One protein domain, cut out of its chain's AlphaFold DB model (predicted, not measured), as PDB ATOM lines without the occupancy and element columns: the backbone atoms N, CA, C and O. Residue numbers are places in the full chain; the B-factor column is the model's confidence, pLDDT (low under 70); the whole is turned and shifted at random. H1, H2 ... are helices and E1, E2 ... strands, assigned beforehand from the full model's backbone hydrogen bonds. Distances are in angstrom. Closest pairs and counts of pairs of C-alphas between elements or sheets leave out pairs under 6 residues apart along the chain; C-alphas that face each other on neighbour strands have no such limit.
ATOM      1  N   ASP A  42     270.522 322.645 345.358       76.56
ATOM      2  CA  ASP A  42     270.506 323.864 346.173       76.56
ATOM      3  C   ASP A  42     269.503 324.904 345.641       76.56
ATOM      4  O   ASP A  42     268.834 324.690 344.626       76.56
ATOM      5  N   ALA A  43     269.381 326.036 346.342       74.81
ATOM      6  CA  ALA A  43     268.462 327.120 345.986       74.81
ATOM      7  C   ALA A  43     268.728 327.698 344.582       74.81
ATOM      8  O   ALA A  43     267.832 328.259 343.954       74.81
ATOM      9  N   GLU A  44     269.944 327.527 344.059       74.31
ATOM     10  CA  GLU A  44     270.359 327.939 342.721       74.31
ATOM     11  C   GLU A  44     270.152 326.839 341.660       74.31
ATOM     12  O   GLU A  44     270.518 327.020 340.489       74.31
ATOM     13  N   GLY A  45     269.563 325.701 342.048       77.19
ATOM     14  CA  GLY A  45     269.267 324.559 341.188       77.19
ATOM     15  C   GLY A  45     270.489 323.705 340.840       77.19
ATOM     16  O   GLY A  45     270.465 322.994 339.831       77.19
ATOM     17  N   ARG A  46     271.580 323.787 341.616       83.38
ATOM     18  CA  ARG A  46     272.800 322.999 341.396       83.38
ATOM     19  C   ARG A  46     272.727 321.667 342.124       83.38
ATOM     20  O   ARG A  46     272.395 321.603 343.302       83.38
ATOM     21  N   SER A  47     273.111 320.601 341.434       80.50
ATOM     22  CA  SER A  47     273.184 319.255 342.017       80.50
ATOM     23  C   SER A  47     274.192 319.160 343.172       80.50
ATOM     24  O   SER A  47     275.278 319.739 343.119       80.50
ATOM     25  N   LEU A  48     273.867 318.362 344.192       72.88
ATOM     26  CA  LEU A  48     274.650 318.217 345.425       72.88
ATOM     27  C   LEU A  48     276.146 317.891 345.225       72.88
ATOM     28  O   LEU A  48     276.999 318.480 345.893       72.88
ATOM     29  N   HIS A  49     276.480 316.938 344.350       73.88
ATOM     30  CA  HIS A  49     277.857 316.434 344.216       73.88
ATOM     31  C   HIS A  49     278.656 317.123 343.109       73.88
ATOM     32  O   HIS A  49     279.779 317.577 343.350       73.88
ATOM     33  N   LEU A  50     278.084 317.222 341.907       76.00
ATOM     34  CA  LEU A  50     278.750 317.839 340.759       76.00
ATOM     35  C   LEU A  50     278.706 319.368 340.821       76.00
ATOM     36  O   LEU A  50     279.518 320.027 340.180       76.00
ATOM     37  N   GLY A  51     277.783 319.949 341.596       80.50
ATOM     38  CA  GLY A  51     277.627 321.397 341.699       80.50
ATOM     39  C   GLY A  51     277.093 322.044 340.423       80.50
ATOM     40  O   GLY A  51     277.053 323.260 340.336       80.50
ATOM     41  N   THR A  52     276.672 321.274 339.423       82.12
ATOM     42  CA  THR A  52     276.221 321.783 338.121       82.12
ATOM     43  C   THR A  52     274.713 322.001 338.069       82.12
ATOM     44  O   THR A  52     273.972 321.235 338.695       82.12
ATOM     45  N   LYS A  53     274.252 322.963 337.258       82.56
ATOM     46  CA  LYS A  53     272.824 323.177 336.932       82.56
ATOM     47  C   LYS A  53     272.525 323.060 335.431       82.56
ATOM     48  O   LYS A  53     273.424 322.949 334.595       82.56
ATOM     49  N   ARG A  54     271.236 323.085 335.068       76.06
ATOM     50  CA  ARG A  54     270.782 323.060 333.664       76.06
ATOM     51  C   ARG A  54     271.442 324.196 332.866       76.06
ATOM     52  O   ARG A  54     271.433 325.343 333.298       76.06
ATOM     53  N   GLY A  55     271.990 323.859 331.697       75.38
ATOM     54  CA  GLY A  55     272.722 324.787 330.825       75.38
ATOM     55  C   GLY A  55     274.240 324.806 331.040       75.38
ATOM     56  O   GLY A  55     274.955 325.288 330.171       75.38
ATOM     57  N   GLU A  56     274.742 324.233 332.139       80.88
ATOM     58  CA  GLU A  56     276.183 324.131 332.424       80.88
ATOM     59  C   GLU A  56     276.776 322.769 332.038       80.88
ATOM     60  O   GLU A  56     277.992 322.633 331.950       80.88
ATOM     61  N   VAL A  57     275.933 321.760 331.798       74.56
ATOM     62  CA  VAL A  57     276.337 320.396 331.424       74.56
ATOM     63  C   VAL A  57     275.887 320.110 329.997       74.56
ATOM     64  O   VAL A  57     274.710 320.269 329.666       74.56
ATOM     65  N   ALA A  58     276.824 319.684 329.153       73.31
ATOM     66  CA  ALA A  58     276.530 319.276 327.786       73.31
ATOM     67  C   ALA A  58     275.824 317.910 327.741       73.31
ATOM     68  O   ALA A  58     275.961 317.074 328.630       73.31
ATOM     69  N   ASN A  59     275.122 317.638 326.643       75.94
ATOM     70  CA  ASN A  59     274.495 316.339 326.378       75.94
ATOM     71  C   ASN A  59     275.503 315.201 326.108       75.94
ATOM     72  O   ASN A  59     275.105 314.042 326.024       75.94
ATOM     73  N   ARG A  60     276.793 315.519 325.943       67.81
ATOM     74  CA  ARG A  60     277.891 314.556 325.772       67.81
ATOM     75  C   ARG A  60     278.903 314.759 326.894       67.81
ATOM     76  O   ARG A  60     279.525 315.814 326.963       67.81
ATOM     77  N   ILE A  61     279.057 313.757 327.757       78.56
ATOM     78  CA  ILE A  61     279.864 313.845 328.979       78.56
ATOM     79  C   ILE A  61     281.010 312.836 328.903       78.56
ATOM     80  O   ILE A  61     280.789 311.654 328.641       78.56
ATOM     81  N   LEU A  62     282.232 313.304 329.154       61.00
ATOM     82  CA  LEU A  62     283.417 312.472 329.339       61.00
ATOM     83  C   LEU A  62     283.876 312.610 330.793       61.00
ATOM     84  O   LEU A  62     284.199 313.710 331.230       61.00
ATOM     85  N   SER A  63     283.896 311.505 331.538       70.25
ATOM     86  CA  SER A  63     284.355 311.485 332.931       70.25
ATOM     87  C   SER A  63     285.814 311.045 333.013       70.25
ATOM     88  O   SER A  63     286.224 310.107 332.327       70.25
ATOM     89  N   VAL A  64     286.606 311.712 333.854       61.38
ATOM     90  CA  VAL A  64     288.018 311.391 334.088       61.38
ATOM     91  C   VAL A  64     288.327 311.401 335.581       61.38
ATOM     92  O   VAL A  64     287.874 312.269 336.314       61.38
ATOM     93  N   GLY A  65     289.136 310.444 336.042       55.41
ATOM     94  CA  GLY A  65     289.425 310.287 337.475       55.41
ATOM     95  C   GLY A  65     290.475 311.241 338.066       55.41
ATOM     96  O   GLY A  65     290.905 311.010 339.185       55.41
ATOM     97  N   SER A  66     290.984 312.232 337.318       68.56
ATOM     98  CA  SER A  66     291.933 313.227 337.853       68.56
ATOM     99  C   SER A  66     291.726 314.600 337.219       68.56
ATOM    100  O   SER A  66     291.382 314.700 336.039       68.56
ATOM    101  N   MET A  67     291.962 315.650 338.008       62.66
ATOM    102  CA  MET A  67     291.750 317.037 337.593       62.66
ATOM    103  C   MET A  67     292.730 317.467 336.490       62.66
ATOM    104  O   MET A  67     292.313 318.101 335.526       62.66
ATOM    105  N   ASP A  68     293.985 317.010 336.545       59.53
ATOM    106  CA  ASP A  68     294.987 317.289 335.503       59.53
ATOM    107  C   ASP A  68     294.563 316.757 334.129       59.53
ATOM    108  O   ASP A  68     294.723 317.433 333.118       59.53
ATOM    109  N   ARG A  69     293.953 315.562 334.077       52.28
ATOM    110  CA  ARG A  69     293.426 315.014 332.818       52.28
ATOM    111  C   ARG A  69     292.245 315.827 332.303       52.28
ATOM    112  O   ARG A  69     292.111 315.972 331.093       52.28
ATOM    113  N   ALA A  70     291.404 316.351 333.195       60.72
ATOM    114  CA  ALA A  70     290.298 317.219 332.805       60.72
ATOM    115  C   ALA A  70     290.821 318.524 332.182       60.72
ATOM    116  O   ALA A  70     290.340 318.919 331.124       60.72
ATOM    117  N   LEU A  71     291.853 319.133 332.776       71.44
ATOM    118  CA  LEU A  71     292.500 320.342 332.256       71.44
ATOM    119  C   LEU A  71     293.222 320.091 330.920       71.44
ATOM    120  O   LEU A  71     293.022 320.849 329.978       71.44
ATOM    121  N   MET A  72     293.948 318.977 330.773       62.16
ATOM    122  CA  MET A  72     294.548 318.591 329.481       62.16
ATOM    123  C   MET A  72     293.503 318.402 328.371       62.16
ATOM    124  O   MET A  72     293.772 318.651 327.197       62.16
ATOM    125  N   ILE A  73     292.309 317.911 328.715       62.62
ATOM    126  CA  ILE A  73     291.204 317.773 327.759       62.62
ATOM    127  C   ILE A  73     290.577 319.140 327.462       62.62
ATOM    128  O   ILE A  73     290.143 319.365 326.333       62.62
ATOM    129  N   ALA A  74     290.558 320.059 328.429       73.38
ATOM    130  CA  ALA A  74     290.051 321.418 328.252       73.38
ATOM    131  C   ALA A  74     290.820 322.210 327.189       73.38
ATOM    132  O   ALA A  74     290.191 322.954 326.444       73.38
ATOM    133  N   ASP A  75     292.126 321.968 327.028       72.44
ATOM    134  CA  ASP A  75     292.950 322.547 325.949       72.44
ATOM    135  C   ASP A  75     292.456 322.177 324.534       72.44
ATOM    136  O   ASP A  75     292.893 322.737 323.524       72.44
ATOM    137  N   LEU A  76     291.559 321.192 324.433       65.00
ATOM    138  CA  LEU A  76     290.933 320.761 323.187       65.00
ATOM    139  C   LEU A  76     289.552 321.390 322.951       65.00
ATOM    140  O   LEU A  76     288.955 321.126 321.905       65.00
ATOM    141  N   LEU A  77     289.032 322.167 323.900       76.44
ATOM    142  CA  LEU A  77     287.704 322.769 323.844       76.44
ATOM    143  C   LEU A  77     287.786 324.244 323.435       76.44
ATOM    144  O   LEU A  77     288.679 324.978 323.850       76.44
ATOM    145  N   GLU A  78     286.809 324.689 322.656       77.19
ATOM    146  CA  GLU A  78     286.576 326.092 322.330       77.19
ATOM    147  C   GLU A  78     285.461 326.681 323.215       77.19
ATOM    148  O   GLU A  78     284.509 325.976 323.592       77.19
ATOM    149  N   PRO A  79     285.556 327.976 323.566       74.12
ATOM    150  CA  PRO A  79     284.522 328.667 324.318       74.12
ATOM    151  C   PRO A  79     283.230 328.802 323.500       74.12
ATOM    152  O   PRO A  79     283.248 328.766 322.270       74.12
ATOM    153  N   PRO A  80     282.081 329.007 324.164       66.88
ATOM    154  CA  PRO A  80     280.779 329.052 323.502       66.88
ATOM    155  C   PRO A  80     280.610 330.205 322.507       66.88
ATOM    156  O   PRO A  80     279.719 330.143 321.661       66.88
ATOM    157  N   ARG A  81     281.420 331.266 322.620       68.44
ATOM    158  CA  ARG A  81     281.442 332.416 321.705       68.44
ATOM    159  C   ARG A  81     282.864 332.990 321.612       68.44
ATOM    160  O   ARG A  81     283.597 332.900 322.601       68.44
ATOM    161  N   PRO A  82     283.248 333.611 320.481       60.41
ATOM    162  CA  PRO A  82     284.527 334.310 320.358       60.41
ATOM    163  C   PRO A  82     284.713 335.339 321.481       60.41
ATOM    164  O   PRO A  82     283.816 336.139 321.741       60.41
ATOM    165  N   GLY A  83     285.858 335.291 322.165       65.62
ATOM    166  CA  GLY A  83     286.177 336.173 323.295       65.62
ATOM    167  C   GLY A  83     285.628 335.735 324.663       65.62
ATOM    168  O   GLY A  83     285.951 336.375 325.659       65.62
ATOM    169  N   ALA A  84     284.838 334.658 324.749       72.94
ATOM    170  CA  ALA A  84     284.411 334.082 326.028       72.94
ATOM    171  C   ALA A  84     285.441 333.077 326.579       72.94
ATOM    172  O   ALA A  84     286.262 332.543 325.834       72.94
ATOM    173  N   SER A  85     285.380 332.782 327.878       77.50
ATOM    174  CA  SER A  85     286.125 331.679 328.496       77.50
ATOM    175  C   SER A  85     285.323 330.372 328.463       77.50
ATOM    176  O   SER A  85     284.095 330.372 328.317       77.50
ATOM    177  N   LEU A  86     286.016 329.235 328.587       79.81
ATOM    178  CA  LEU A  86     285.364 327.950 328.851       79.81
ATOM    179  C   LEU A  86     284.602 328.027 330.174       79.81
ATOM    180  O   LEU A  86     285.104 328.592 331.149       79.81
ATOM    181  N   PHE A  87     283.424 327.408 330.234       83.62
ATOM    182  CA  PHE A  87     282.765 327.226 331.518       83.62
ATOM    183  C   PHE A  87     283.587 326.236 332.346       83.62
ATOM    184  O   PHE A  87     283.851 325.121 331.897       83.62
ATOM    185  N   GLN A  88     283.979 326.642 333.550       86.69
ATOM    186  CA  GLN A  88     284.678 325.796 334.509       86.69
ATOM    187  C   GLN A  88     284.020 325.953 335.877       86.69
ATOM    188  O   GLN A  88     283.827 327.071 336.357       86.69
ATOM    189  N   HIS A  89     283.678 324.837 336.511       83.69
ATOM    190  CA  HIS A  89     283.091 324.823 337.844       83.69
ATOM    191  C   HIS A  89     283.714 323.724 338.694       83.69
ATOM    192  O   HIS A  89     283.618 322.546 338.356       83.69
ATOM    193  N   LEU A  90     284.325 324.116 339.812       81.75
ATOM    194  CA  LEU A  90     284.805 323.197 340.838       81.75
ATOM    195  C   LEU A  90     283.767 323.117 341.959       81.75
ATOM    196  O   LEU A  90     283.497 324.109 342.637       81.75
ATOM    197  N   SER A  91     283.191 321.934 342.158       79.94
ATOM    198  CA  SER A  91     282.215 321.712 343.221       79.94
ATOM    199  C   SER A  91     282.881 321.702 344.601       79.94
ATOM    200  O   SER A  91     284.065 321.394 344.746       79.94
ATOM    201  N   GLY A  92     282.094 321.934 345.658       69.19
ATOM    202  CA  GLY A  92     282.571 321.822 347.046       69.19
ATOM    203  C   GLY A  92     283.023 320.411 347.460       69.19
ATOM    204  O   GLY A  92     283.558 320.242 348.549       69.19
ATOM    205  N   ARG A  93     282.809 319.399 346.607       72.50
ATOM    206  CA  ARG A  93     283.257 318.008 346.788       72.50
ATOM    207  C   ARG A  93     284.479 317.667 345.918       72.50
ATOM    208  O   ARG A  93     284.868 316.507 345.870       72.50
ATOM    209  N   GLY A  94     285.070 318.651 345.234       70.81
ATOM    210  CA  GLY A  94     286.274 318.471 344.419       70.81
ATOM    211  C   GLY A  94     286.025 317.970 342.993       70.81
ATOM    212  O   GLY A  94     286.974 317.568 342.325       70.81
ATOM    213  N   PHE A  95     284.781 317.994 342.498       71.81
ATOM    214  CA  PHE A  95     284.488 317.650 341.103       71.81
ATOM    215  C   PHE A  95     284.682 318.870 340.203       71.81
ATOM    216  O   PHE A  95     283.955 319.854 340.341       71.81
ATOM    217  N   LEU A  96     285.635 318.800 339.273       78.81
ATOM    218  CA  LEU A  96     285.811 319.807 338.229       78.81
ATOM    219  C   LEU A  96     284.948 319.455 337.012       78.81
ATOM    220  O   LEU A  96     285.157 318.427 336.370       78.81
ATOM    221  N   THR A  97     284.007 320.333 336.679       81.44
ATOM    222  CA  THR A  97     283.248 320.295 335.426       81.44
ATOM    223  C   THR A  97     283.786 321.362 334.487       81.44
ATOM    224  O   THR A  97     283.858 322.531 334.862       81.44
ATOM    225  N   ILE A  98     284.131 320.966 333.263       84.31
ATOM    226  CA  ILE A  98     284.549 321.876 332.195       84.31
ATOM    227  C   ILE A  98     283.609 321.669 331.018       84.31
ATOM    228  O   ILE A  98     283.480 320.552 330.518       84.31
ATOM    229  N   THR A  99     282.972 322.746 330.572       81.62
ATOM    230  CA  THR A  99     282.026 322.710 329.461       81.62
ATOM    231  C   THR A  99     282.464 323.695 328.393       81.62
ATOM    232  O   THR A  99     282.601 324.898 328.619       81.62
ATOM    233  N   GLY A 100     282.673 323.156 327.201       79.00
ATOM    234  CA  GLY A 100     283.002 323.899 326.000       79.00
ATOM    235  C   GLY A 100     282.562 323.117 324.781       79.00
ATOM    236  O   GLY A 100     282.112 321.970 324.876       79.00
ATOM    237  N   PHE A 101     282.698 323.735 323.622       72.56
ATOM    238  CA  PHE A 101     282.498 323.033 322.372       72.56
ATOM    239  C   PHE A 101     283.782 322.282 322.074       72.56
ATOM    240  O   PHE A 101     284.839 322.889 321.946       72.56
ATOM    241  N   LEU A 102     283.717 320.954 321.968       65.31
ATOM    242  CA  LEU A 102     284.811 320.236 321.332       65.31
ATOM    243  C   LEU A 102     284.829 320.721 319.893       65.31
ATOM    244  O   LEU A 102     283.988 320.300 319.099       65.31
ATOM    245  N   ALA A 103     285.741 321.633 319.583       49.28
ATOM    246  CA  ALA A 103     285.904 322.097 318.232       49.28
ATOM    247  C   ALA A 103     286.198 320.862 317.379       49.28
ATOM    248  O   ALA A 103     287.239 320.218 317.579       49.28
ATOM    249  N   PRO A 104     285.356 320.510 316.390       40.69
ATOM    250  CA  PRO A 104     285.942 319.933 315.210       40.69
ATOM    251  C   PRO A 104     286.792 321.083 314.695       40.69
ATOM    252  O   PRO A 104     286.263 322.005 314.075       40.69
TER     253      PRO A 104
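Overview. This is residues 42 to 104 of the 530 residues of an uncharacterized protein of Raphidocelis subcapitata (UniProt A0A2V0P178). There is little regular structure: a small hairpin of two short strands, E1 and E2, has one short helix, H1, on the E2 side, and loops make up the rest. The 63 printed residues run H1, E1, E2, with an antiparallel sheet E1 - E2; the class is mixed, but named elements hold only 16 residues. The whole is compact, radius of gyration of the C-alphas 11.9 A, spanning 34 by 25 by 20 A.

Arrangement. E1, residues 87 to 90, and E2, residues 96 to 99, form an antiparallel hairpin at 169 degrees, with N 89 and O 97 within hydrogen-bond range at 2.8 A. The closest C-alphas of E2 and H1, residues 67 to 74, are those of Leu 96 and Met 67, 6.6 A apart. In H1 every O i to N i+4 pair is within hydrogen-bond range. Residues 77 to 78 pair briefly with residues 101 to 102, antiparallel.

Along the chain. E1 measures 10.4 A, E2 10.0 A and H1 10.5 A. C-alpha 67 is at (291.750, 317.037, 337.593), C-alpha 99 at (282.026, 322.710, 329.461).

Size, cuts and confidence. The C-alphas farthest apart, Ala 43 and Pro 104, are 36.1 A apart. The printed part has no cut; H1 to E1 is a long link. Twenty residues are under pLDDT 70, among them 64 to 70.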